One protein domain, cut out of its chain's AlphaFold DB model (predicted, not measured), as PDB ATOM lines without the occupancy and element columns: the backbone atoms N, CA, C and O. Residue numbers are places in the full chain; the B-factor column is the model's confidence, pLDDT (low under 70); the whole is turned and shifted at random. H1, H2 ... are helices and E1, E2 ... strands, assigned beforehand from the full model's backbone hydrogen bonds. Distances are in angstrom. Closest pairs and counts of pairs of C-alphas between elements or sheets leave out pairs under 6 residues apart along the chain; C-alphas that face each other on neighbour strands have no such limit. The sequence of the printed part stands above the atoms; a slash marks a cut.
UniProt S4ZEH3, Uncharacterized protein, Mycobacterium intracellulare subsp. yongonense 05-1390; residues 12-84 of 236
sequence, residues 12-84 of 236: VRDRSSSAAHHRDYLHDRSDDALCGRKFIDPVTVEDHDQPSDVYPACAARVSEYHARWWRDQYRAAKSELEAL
ATOM      1  N   VAL A  12      20.654 -16.459   7.260       94.75
ATOM      2  CA  VAL A  12      19.900 -16.611   8.500       94.75
ATOM      3  C   VAL A  12      18.502 -17.075   8.137       94.75
ATOM      4  O   VAL A  12      17.854 -16.512   7.251       94.75
ATOM      5  N   ARG A  13      18.023 -18.109   8.821       94.31
ATOM      6  CA  ARG A  13      16.652 -18.593   8.705       94.31
ATOM      7  C   ARG A  13      15.927 -18.296  10.010       94.31
ATOM      8  O   ARG A  13      16.433 -18.592  11.084       94.31
ATOM      9  N   ASP A  14      14.749 -17.697   9.926       92.50
ATOM     10  CA  ASP A  14      13.859 -17.581  11.083       92.50
ATOM     11  C   ASP A  14      13.205 -18.951  11.315       92.50
ATOM     12  O   ASP A  14      12.791 -19.577  10.340       92.50
ATOM     13  N   ARG A  15      13.075 -19.439  12.558       89.69
ATOM     14  CA  ARG A  15      12.403 -20.732  12.824       89.69
ATOM     15  C   ARG A  15      10.996 -20.818  12.232       89.69
ATOM     16  O   ARG A  15      10.527 -21.908  11.914       89.69
ATOM     17  N   SER A  16      10.331 -19.674  12.090       88.88
ATOM     18  CA  SER A  16       8.994 -19.566  11.503       88.88
ATOM     19  C   SER A  16       8.973 -19.564   9.966       88.88
ATOM     20  O   SER A  16       7.901 -19.694   9.375       88.88
ATOM     21  N   SER A  17      10.126 -19.419   9.306       87.94
ATOM     22  CA  SER A  17      10.258 -19.291   7.851       87.94
ATOM     23  C   SER A  17      11.033 -20.466   7.255       87.94
ATOM     24  O   SER A  17      12.106 -20.836   7.728       87.94
ATOM     25  N   SER A  18      10.532 -21.032   6.157       89.81
ATOM     26  CA  SER A  18      11.265 -22.044   5.386       89.81
ATOM     27  C   SER A  18      12.364 -21.434   4.510       89.81
ATOM     28  O   SER A  18      13.373 -22.088   4.244       89.81
ATOM     29  N   ALA A  19      12.211 -20.181   4.079       94.56
ATOM     30  CA  ALA A  19      13.177 -19.509   3.215       94.56
ATOM     31  C   ALA A  19      14.319 -18.894   4.037       94.56
ATOM     32  O   ALA A  19      14.095 -18.314   5.103       94.56
ATOM     33  N   ALA A  20      15.548 -19.005   3.532       95.94
ATOM     34  CA  ALA A  20      16.693 -18.317   4.109       95.94
ATOM     35  C   ALA A  20      16.713 -16.840   3.681       95.94
ATOM     36  O   ALA A  20      16.295 -16.468   2.581       95.94
ATOM     37  N   HIS A  21      17.237 -15.987   4.550       96.00
ATOM     38  CA  HIS A  21      17.420 -14.567   4.303       96.00
ATOM     39  C   HIS A  21      18.901 -14.209   4.413       96.00
ATOM     40  O   HIS A  21      19.610 -14.701   5.288       96.00
ATOM     41  N   HIS A  22      19.368 -13.296   3.563       95.38
ATOM     42  CA  HIS A  22      20.640 -12.619   3.806       95.38
ATOM     43  C   HIS A  22      20.506 -11.679   5.004       95.38
ATOM     44  O   HIS A  22      19.499 -10.971   5.113       95.38
ATOM     45  N   ARG A  23      21.524 -11.631   5.865       95.06
ATOM     46  CA  ARG A  23      21.637 -10.609   6.921       95.06
ATOM     47  C   ARG A  23      21.832  -9.221   6.290       95.06
ATOM     48  O   ARG A  23      22.291  -9.109   5.152       95.06
ATOM     49  N   ASP A  24      21.457  -8.156   6.989       95.19
ATOM     50  CA  ASP A  24      21.544  -6.786   6.473       95.19
ATOM     51  C   ASP A  24      22.968  -6.210   6.576       95.19
ATOM     52  O   ASP A  24      23.274  -5.339   7.392       95.19
ATOM     53  N   TYR A  25      23.855  -6.670   5.691       91.44
ATOM     54  CA  TYR A  25      25.217  -6.130   5.564       91.44
ATOM     55  C   TYR A  25      25.260  -4.715   4.987       91.44
ATOM     56  O   TYR A  25      26.295  -4.056   5.054       91.44
ATOM     57  N   LEU A  26      24.168  -4.237   4.382       91.19
ATOM     58  CA  LEU A  26      24.136  -2.913   3.764       91.19
ATOM     59  C   LEU A  26      24.119  -1.806   4.826       91.19
ATOM     60  O   LEU A  26      24.659  -0.719   4.599       91.19
ATOM     61  N   HIS A  27      23.524  -2.095   5.981       92.25
ATOM     62  CA  HIS A  27      23.434  -1.175   7.115       92.25
ATOM     63  C   HIS A  27      24.198  -1.666   8.349       92.25
ATOM     64  O   HIS A  27      24.068  -1.051   9.401       92.25
ATOM     65  N   ASP A  28      24.973  -2.748   8.218       90.44
ATOM     66  CA  ASP A  28      25.688  -3.401   9.324       90.44
ATOM     67  C   ASP A  28      24.754  -3.809  10.482       90.44
ATOM     68  O   ASP A  28      25.074  -3.681  11.663       90.44
ATOM     69  N   ARG A  29      23.545  -4.280  10.140       93.50
ATOM     70  CA  ARG A  29      22.525  -4.704  11.107       93.50
ATOM     71  C   ARG A  29      22.425  -6.216  11.132       93.50
ATOM     72  O   ARG A  29      22.200  -6.873  10.119       93.50
ATOM     73  N   SER A  30      22.637  -6.784  12.313       91.81
ATOM     74  CA  SER A  30      22.676  -8.232  12.502       91.81
ATOM     75  C   SER A  30      21.332  -8.874  12.791       91.81
ATOM     76  O   SER A  30      21.166 -10.072  12.587       91.81
ATOM     77  N   ASP A  31      20.420  -8.069  13.312       94.56
ATOM     78  CA  ASP A  31      19.061  -8.397  13.723       94.56
ATOM     79  C   ASP A  31      18.051  -8.304  12.573       94.56
ATOM     80  O   ASP A  31      16.955  -8.857  12.671       94.56
ATOM     81  N   ASP A  32      18.448  -7.678  11.466       96.38
ATOM     82  CA  ASP A  32      17.605  -7.463  10.300       96.38
ATOM     83  C   ASP A  32      18.104  -8.264   9.088       96.38
ATOM     84  O   ASP A  32      19.302  -8.419   8.830       96.38
ATOM     85  N   ALA A  33      17.153  -8.759   8.305       95.81
ATOM     86  CA  ALA A  33      17.377  -9.284   6.972       95.81
ATOM     87  C   ALA A  33      17.555  -8.139   5.972       95.81
ATOM     88  O   ALA A  33      16.966  -7.066   6.111       95.81
ATOM     89  N   LEU A  34      18.259  -8.402   4.873       95.56
ATOM     90  CA  LEU A  34      18.468  -7.433   3.795       95.56
ATOM     91  C   LEU A  34      17.146  -6.934   3.173       95.56
ATOM     92  O   LEU A  34      17.060  -5.803   2.696       95.56
ATOM     93  N   CYS A  35      16.083  -7.743   3.214       95.31
ATOM     94  CA  CYS A  35      14.737  -7.338   2.798       95.31
ATOM     95  C   CYS A  35      13.997  -6.436   3.808       95.31
ATOM     96  O   CYS A  35      12.864  -6.048   3.539       95.31
ATOM     97  N   GLY A  36      14.600  -6.103   4.954       95.31
ATOM     98  CA  GLY A  36      14.009  -5.275   6.011       95.31
ATOM     99  C   GLY A  36      13.172  -6.038   7.043       95.31
ATOM    100  O   GLY A  36      12.591  -5.422   7.934       95.31
ATOM    101  N   ARG A  37      13.091  -7.370   6.947       95.19
ATOM    102  CA  ARG A  37      12.428  -8.210   7.955       95.19
ATOM    103  C   ARG A  37      13.329  -8.357   9.180       95.19
ATOM    104  O   ARG A  37      14.484  -8.728   9.032       95.19
ATOM    105  N   LYS A  38      12.783  -8.139  10.374       96.19
ATOM    106  CA  LYS A  38      13.485  -8.419  11.635       96.19
ATOM    107  C   LYS A  38      13.471  -9.911  11.937       96.19
ATOM    108  O   LYS A  38      12.440 -10.557  11.732       96.19
ATOM    109  N   PHE A  39      14.576 -10.443  12.438       94.50
ATOM    110  CA  PHE A  39      14.631 -11.814  12.927       94.50
ATOM    111  C   PHE A  39      14.026 -11.900  14.330       94.50
ATOM    112  O   PHE A  39      14.378 -11.116  15.208       94.50
ATOM    113  N   ILE A  40      13.114 -12.852  14.544       93.94
ATOM    114  CA  ILE A  40      12.513 -13.095  15.866       93.94
ATOM    115  C   ILE A  40      13.299 -14.177  16.614       93.94
ATOM    116  O   ILE A  40      13.655 -13.988  17.773       93.94
ATOM    117  N   ASP A  41      13.602 -15.287  15.939       91.75
ATOM    118  CA  ASP A  41      14.398 -16.398  16.471       91.75
ATOM    119  C   ASP A  41      15.362 -16.900  15.376       91.75
ATOM    120  O   ASP A  41      15.046 -17.850  14.644       91.75
ATOM    121  N   PRO A  42      16.483 -16.181  15.153       92.19
ATOM    122  CA  PRO A  42      17.400 -16.460  14.056       92.19
ATOM    123  C   PRO A  42      18.176 -17.759  14.282       92.19
ATOM    124  O   PRO A  42      18.884 -17.924  15.273       92.19
ATOM    125  N   VAL A  43      18.122 -18.645  13.294       90.50
ATOM    126  CA  VAL A  43      19.003 -19.802  13.158       90.50
ATOM    127  C   VAL A  43      20.016 -19.483  12.066       90.50
ATOM    128  O   VAL A  43      19.659 -19.325  10.895       90.50
ATOM    129  N   THR A  44      21.285 -19.353  12.447       87.94
ATOM    130  CA  THR A  44      22.378 -19.183  11.487       87.94
ATOM    131  C   THR A  44      22.521 -20.465  10.677       87.94
ATOM    132  O   THR A  44      22.647 -21.548  11.249       87.94
ATOM    133  N   VAL A  45      22.472 -20.349   9.354       84.38
ATOM    134  CA  VAL A  45      22.795 -21.462   8.458       84.38
ATOM    135  C   VAL A  45      24.318 -21.529   8.391       84.38
ATOM    136  O   VAL A  45      24.947 -20.507   8.127       84.38
ATOM    137  N   GLU A  46      24.907 -22.682   8.713       80.94
ATOM    138  CA  GLU A  46      26.365 -22.845   8.704       80.94
ATOM    139  C   GLU A  46      26.953 -22.546   7.315       80.94
ATOM    140  O   GLU A  46      26.346 -22.851   6.287       80.94
ATOM    141  N   ASP A  47      28.153 -21.958   7.303       61.16
ATOM    142  CA  ASP A  47      28.782 -21.301   6.145       61.16
ATOM    143  C   ASP A  47      29.078 -22.221   4.940       61.16
ATOM    144  O   ASP A  47      29.506 -21.744   3.888       61.16
ATOM    145  N   HIS A  48      28.883 -23.535   5.066       58.72
ATOM    146  CA  HIS A  48      29.277 -24.508   4.044       58.72
ATOM    147  C   HIS A  48      28.170 -24.885   3.056       58.72
ATOM    148  O   HIS A  48      28.496 -25.331   1.956       58.72
ATOM    149  N   ASP A  49      26.901 -24.627   3.381       75.25
ATOM    150  CA  ASP A  49      25.779 -24.954   2.503       75.25
ATOM    151  C   ASP A  49      25.034 -23.682   2.097       75.25
ATOM    152  O   ASP A  49      24.271 -23.097   2.871       75.25
ATOM    153  N   GLN A  50      25.230 -23.255   0.845       82.94
ATOM    154  CA  GLN A  50      24.379 -22.226   0.259       82.94
ATOM    155  C   GLN A  50      22.928 -22.736   0.302       82.94
ATOM    156  O   GLN A  50      22.636 -23.793  -0.266       82.94
ATOM    157  N   PRO A  51      22.007 -22.028   0.978       90.00
ATOM    158  CA  PRO A  51      20.642 -22.505   1.117       90.00
ATOM    159  C   PRO A  51      19.983 -22.620  -0.260       90.00
ATOM    160  O   PRO A  51      20.107 -21.730  -1.100       90.00
ATOM    161  N   SER A  52      19.244 -23.710  -0.473       89.25
ATOM    162  CA  SER A  52      18.548 -23.987  -1.736       89.25
ATOM    163  C   SER A  52      17.428 -22.993  -2.052       89.25
ATOM    164  O   SER A  52      17.067 -22.835  -3.216       89.25
ATOM    165  N   ASP A  53      16.887 -22.325  -1.030       94.00
ATOM    166  CA  ASP A  53      15.815 -21.341  -1.159       94.00
ATOM    167  C   ASP A  53      16.152 -20.066  -0.376       94.00
ATOM    168  O   ASP A  53      16.210 -20.058   0.863       94.00
ATOM    169  N   VAL A  54      16.391 -18.986  -1.121       95.31
ATOM    170  CA  VAL A  54      16.668 -17.644  -0.604       95.31
ATOM    171  C   VAL A  54      15.511 -16.738  -0.981       95.31
ATOM    172  O   VAL A  54      15.099 -16.678  -2.139       95.31
ATOM    173  N   TYR A  55      15.025 -15.962  -0.014       96.38
ATOM    174  CA  TYR A  55      13.913 -15.050  -0.242       96.38
ATOM    175  C   TYR A  55      14.204 -14.077  -1.411       96.38
ATOM    176  O   TYR A  55      15.195 -13.337  -1.338       96.38
ATOM    177  N   PRO A  56      13.351 -13.999  -2.459       95.75
ATOM    178  CA  PRO A  56      13.660 -13.260  -3.690       95.75
ATOM    179  C   PRO A  56      13.999 -11.780  -3.483       95.75
ATOM    180  O   PRO A  56      14.881 -11.242  -4.150       95.75
ATOM    181  N   ALA A  57      13.352 -11.115  -2.518       96.12
ATOM    182  CA  ALA A  57      13.659  -9.719  -2.212       96.12
ATOM    183  C   ALA A  57      15.053  -9.545  -1.584       96.12
ATOM    184  O   ALA A  57      15.697  -8.523  -1.809       96.12
ATOM    185  N   CYS A  58      15.543 -10.532  -0.820       95.69
ATOM    186  CA  CYS A  58      16.926 -10.518  -0.345       95.69
ATOM    187  C   CYS A  58      17.883 -10.714  -1.524       95.69
ATOM    188  O   CYS A  58      18.793  -9.908  -1.682       95.69
ATOM    189  N   ALA A  59      17.639 -11.711  -2.384       94.19
ATOM    190  CA  ALA A  59      18.480 -11.987  -3.552       94.19
ATOM    191  C   ALA A  59      18.600 -10.774  -4.498       94.19
ATOM    192  O   ALA A  59      19.695 -10.446  -4.952       94.19
ATOM    193  N   ALA A  60      17.508 -10.037  -4.727       94.06
ATOM    194  CA  ALA A  60      17.530  -8.819  -5.539       94.06
ATOM    195  C   ALA A  60      18.452  -7.730  -4.953       94.06
ATOM    196  O   ALA A  60      19.190  -7.072  -5.692       94.06
ATOM    197  N   ARG A  61      18.455  -7.561  -3.624       95.88
ATOM    198  CA  ARG A  61      19.254  -6.534  -2.930       95.88
ATOM    199  C   ARG A  61      20.718  -6.909  -2.719       95.88
ATOM    200  O   ARG A  61      21.528  -6.029  -2.444       95.88
ATOM    201  N   VAL A  62      21.091  -8.177  -2.883       93.81
ATOM    202  CA  VAL A  62      22.501  -8.600  -2.818       93.81
ATOM    203  C   VAL A  62      23.333  -7.847  -3.857       93.81
ATOM    204  O   VAL A  62      24.400  -7.332  -3.535       93.81
ATOM    205  N   SER A  63      22.808  -7.665  -5.071       92.06
ATOM    206  CA  SER A  63      23.480  -6.892  -6.126       92.06
ATOM    207  C   SER A  63      23.802  -5.444  -5.710       92.06
ATOM    208  O   SER A  63      24.896  -4.947  -5.983       92.06
ATOM    209  N   GLU A  64      22.888  -4.788  -4.986       92.94
ATOM    210  CA  GLU A  64      23.074  -3.442  -4.430       92.94
ATOM    211  C   GLU A  64      24.227  -3.420  -3.418       92.94
ATOM    212  O   GLU A  64      25.083  -2.529  -3.452       92.94
ATOM    213  N   TYR A  65      24.281  -4.435  -2.554       91.75
ATOM    214  CA  TYR A  65      25.362  -4.615  -1.595       91.75
ATOM    215  C   TYR A  65      26.722  -4.791  -2.285       91.75
ATOM    216  O   TYR A  65      27.641  -4.027  -1.983       91.75
ATOM    217  N   HIS A  66      26.850  -5.700  -3.263       92.94
ATOM    218  CA  HIS A  66      28.108  -5.870  -4.007       92.94
ATOM    219  C   HIS A  66      28.525  -4.581  -4.715       92.94
ATOM    220  O   HIS A  66      29.689  -4.192  -4.653       92.94
ATOM    221  N   ALA A  67      27.587  -3.882  -5.360       93.31
ATOM    222  CA  ALA A  67      27.883  -2.633  -6.053       93.31
ATOM    223  C   ALA A  67      28.394  -1.547  -5.091       93.31
ATOM    224  O   ALA A  67      29.307  -0.785  -5.423       93.31
ATOM    225  N   ARG A  68      27.821  -1.456  -3.885       93.56
ATOM    226  CA  ARG A  68      28.317  -0.548  -2.845       93.56
ATOM    227  C   ARG A  68      29.696  -0.968  -2.344       93.56
ATOM    228  O   ARG A  68      30.588  -0.126  -2.340       93.56
ATOM    229  N   TRP A  69      29.882  -2.241  -2.010       93.19
ATOM    230  CA  TRP A  69      31.156  -2.748  -1.512       93.19
ATOM    231  C   TRP A  69      32.294  -2.540  -2.517       93.19
ATOM    232  O   TRP A  69      33.313  -1.950  -2.170       93.19
ATOM    233  N   TRP A  70      32.103  -2.915  -3.786       94.25
ATOM    234  CA  TRP A  70      33.118  -2.733  -4.830       94.25
ATOM    235  C   TRP A  70      33.477  -1.267  -5.058       94.25
ATOM    236  O   TRP A  70      34.637  -0.930  -5.288       94.25
ATOM    237  N   ARG A  71      32.493  -0.369  -4.968       95.75
ATOM    238  CA  ARG A  71      32.727   1.075  -5.052       95.75
ATOM    239  C   ARG A  71      33.556   1.586  -3.876       95.75
ATOM    240  O   ARG A  71      34.423   2.433  -4.088       95.75
ATOM    241  N   ASP A  72      33.309   1.091  -2.670       93.19
ATOM    242  CA  ASP A  72      34.084   1.472  -1.491       93.19
ATOM    243  C   ASP A  72      35.513   0.903  -1.559       93.19
ATOM    244  O   ASP A  72      36.466   1.652  -1.344       93.19
ATOM    245  N   GLN A  73      35.686  -0.350  -2.003       93.62
ATOM    246  CA  GLN A  73      37.004  -0.937  -2.295       93.62
ATOM    247  C   GLN A  73      37.770  -0.140  -3.354       93.62
ATOM    248  O   GLN A  73      38.942   0.182  -3.172       93.62
ATOM    249  N   TYR A  74      37.103   0.243  -4.447       95.69
ATOM    250  CA  TYR A  74      37.702   1.078  -5.486       95.69
ATOM    251  C   TYR A  74      38.169   2.427  -4.930       95.69
ATOM    252  O   TYR A  74      39.278   2.869  -5.228       95.69
ATOM    253  N   ARG A  75      37.346   3.090  -4.108       97.38
ATOM    254  CA  ARG A  75      37.708   4.367  -3.475       97.38
ATOM    255  C   ARG A  75      38.909   4.214  -2.546       97.38
ATOM    256  O   ARG A  75      39.821   5.036  -2.624       97.38
ATOM    257  N   ALA A  76      38.929   3.168  -1.722       94.88
ATOM    258  CA  ALA A  76      40.049   2.866  -0.838       94.88
ATOM    259  C   ALA A  76      41.337   2.641  -1.645       94.88
ATOM    260  O   ALA A  76      42.304   3.384  -1.472       94.88
ATOM    261  N   ALA A  77      41.312   1.728  -2.620       95.06
ATOM    262  CA  ALA A  77      42.455   1.433  -3.481       95.06
ATOM    263  C   ALA A  77      42.943   2.664  -4.263       95.06
ATOM    264  O   ALA A  77      44.146   2.881  -4.410       95.06
ATOM    265  N   LYS A  78      42.022   3.511  -4.741       97.56
ATOM    266  CA  LYS A  78      42.367   4.770  -5.409       97.56
ATOM    267  C   LYS A  78      43.096   5.729  -4.464       97.56
ATOM    268  O   LYS A  78      44.111   6.295  -4.859       97.56
ATOM    269  N   SER A  79      42.618   5.881  -3.230       97.88
ATOM    270  CA  SER A  79      43.273   6.744  -2.238       97.88
ATOM    271  C   SER A  79      44.673   6.241  -1.858       97.88
ATOM    272  O   SER A  79      45.607   7.035  -1.751       97.88
ATOM    273  N   GLU A  80      44.854   4.922  -1.742       97.06
ATOM    274  CA  GLU A  80      46.167   4.312  -1.512       97.06
ATOM    275  C   GLU A  80      47.114   4.552  -2.690       97.06
ATOM    276  O   GLU A  80      48.281   4.894  -2.490       97.06
ATOM    277  N   LEU A  81      46.616   4.423  -3.924       97.69
ATOM    278  CA  LEU A  81      47.394   4.698  -5.129       97.69
ATOM    279  C   LEU A  81      47.864   6.157  -5.168       97.69
ATOM    280  O   LEU A  81      49.040   6.408  -5.432       97.69
ATOM    281  N   GLU A  82      46.976   7.112  -4.887       98.44
ATOM    282  CA  GLU A  82      47.305   8.541  -4.840       98.44
ATOM    283  C   GLU A  82      48.355   8.839  -3.753       98.44
ATOM    284  O   GLU A  82      49.340   9.536  -4.013       98.44
ATOM    285  N   ALA A  83      48.216   8.243  -2.563       97.94
ATOM    286  CA  ALA A  83      49.192   8.374  -1.483       97.94
ATOM    287  C   ALA A  83      50.568   7.796  -1.867       97.94
ATOM    288  O   ALA A  83      51.604   8.429  -1.641       97.94
ATOM    289  N   LEU A  84      50.595   6.619  -2.500       98.31
ATOM    290  CA  LEU A  84      51.828   5.991  -2.981       98.31
ATOM    291  C   LEU A  84      52.499   6.815  -4.082       98.31
ATOM    292  O   LEU A  84      53.723   6.942  -4.087       98.31
TER     293      LEU A  84
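What this domain is: This is residues 12 to 84 of the 236 residues of an uncharacterized protein of Mycobacterium intracellulare subsp. yongonense 05-1390 (UniProt S4ZEH3). A small head of loops and four short strands, E1 to E4, sits at one end of a long helix, H1, whose residues 70 to 84 stick out as an arm. H1 packs on the head with its residues 56 to 65, mainly on E2, with 15 pairs of C-alphas within 10 A against 2 for E3. The 73 printed residues hold E1, E2, E3, E4 and H1 in that order, a mixed class of helices and strands; E1 and E4 pair antiparallel. The whole is loose, with a radius of gyration of the C-alphas of 15.3 A and spans of 51 by 21 by 20 A.

Where its parts are: E1 is residues 12 to 14, from C-alpha 12 at (19.900, -16.611, 8.500). E2 is 21 to 24, E3 29 to 33 and E4 42 to 45. H1, residues 56 to 84, is 42.8 A long and ends at C-alpha 84, (51.828, 5.991, -2.981).

How they stand to each other: E1 and E4 are antiparallel at 138 degrees, with N 13 and O 43 2.9 A apart, within hydrogen-bond range. E2 and E3 meet only at a point, C-alphas 23 and 33 facing each other at 4.5 A. The closest C-alphas of E2 and H1, His 22 and Cys 58, are 6.0 A apart. E1 and H1 are apart. In H1, 23 of 25 O i to N i+4 pairs are within hydrogen-bond range.

The domain as a whole: The printed part has no cut and no long link; residues 47 to 48 are under 70 in pLDDT.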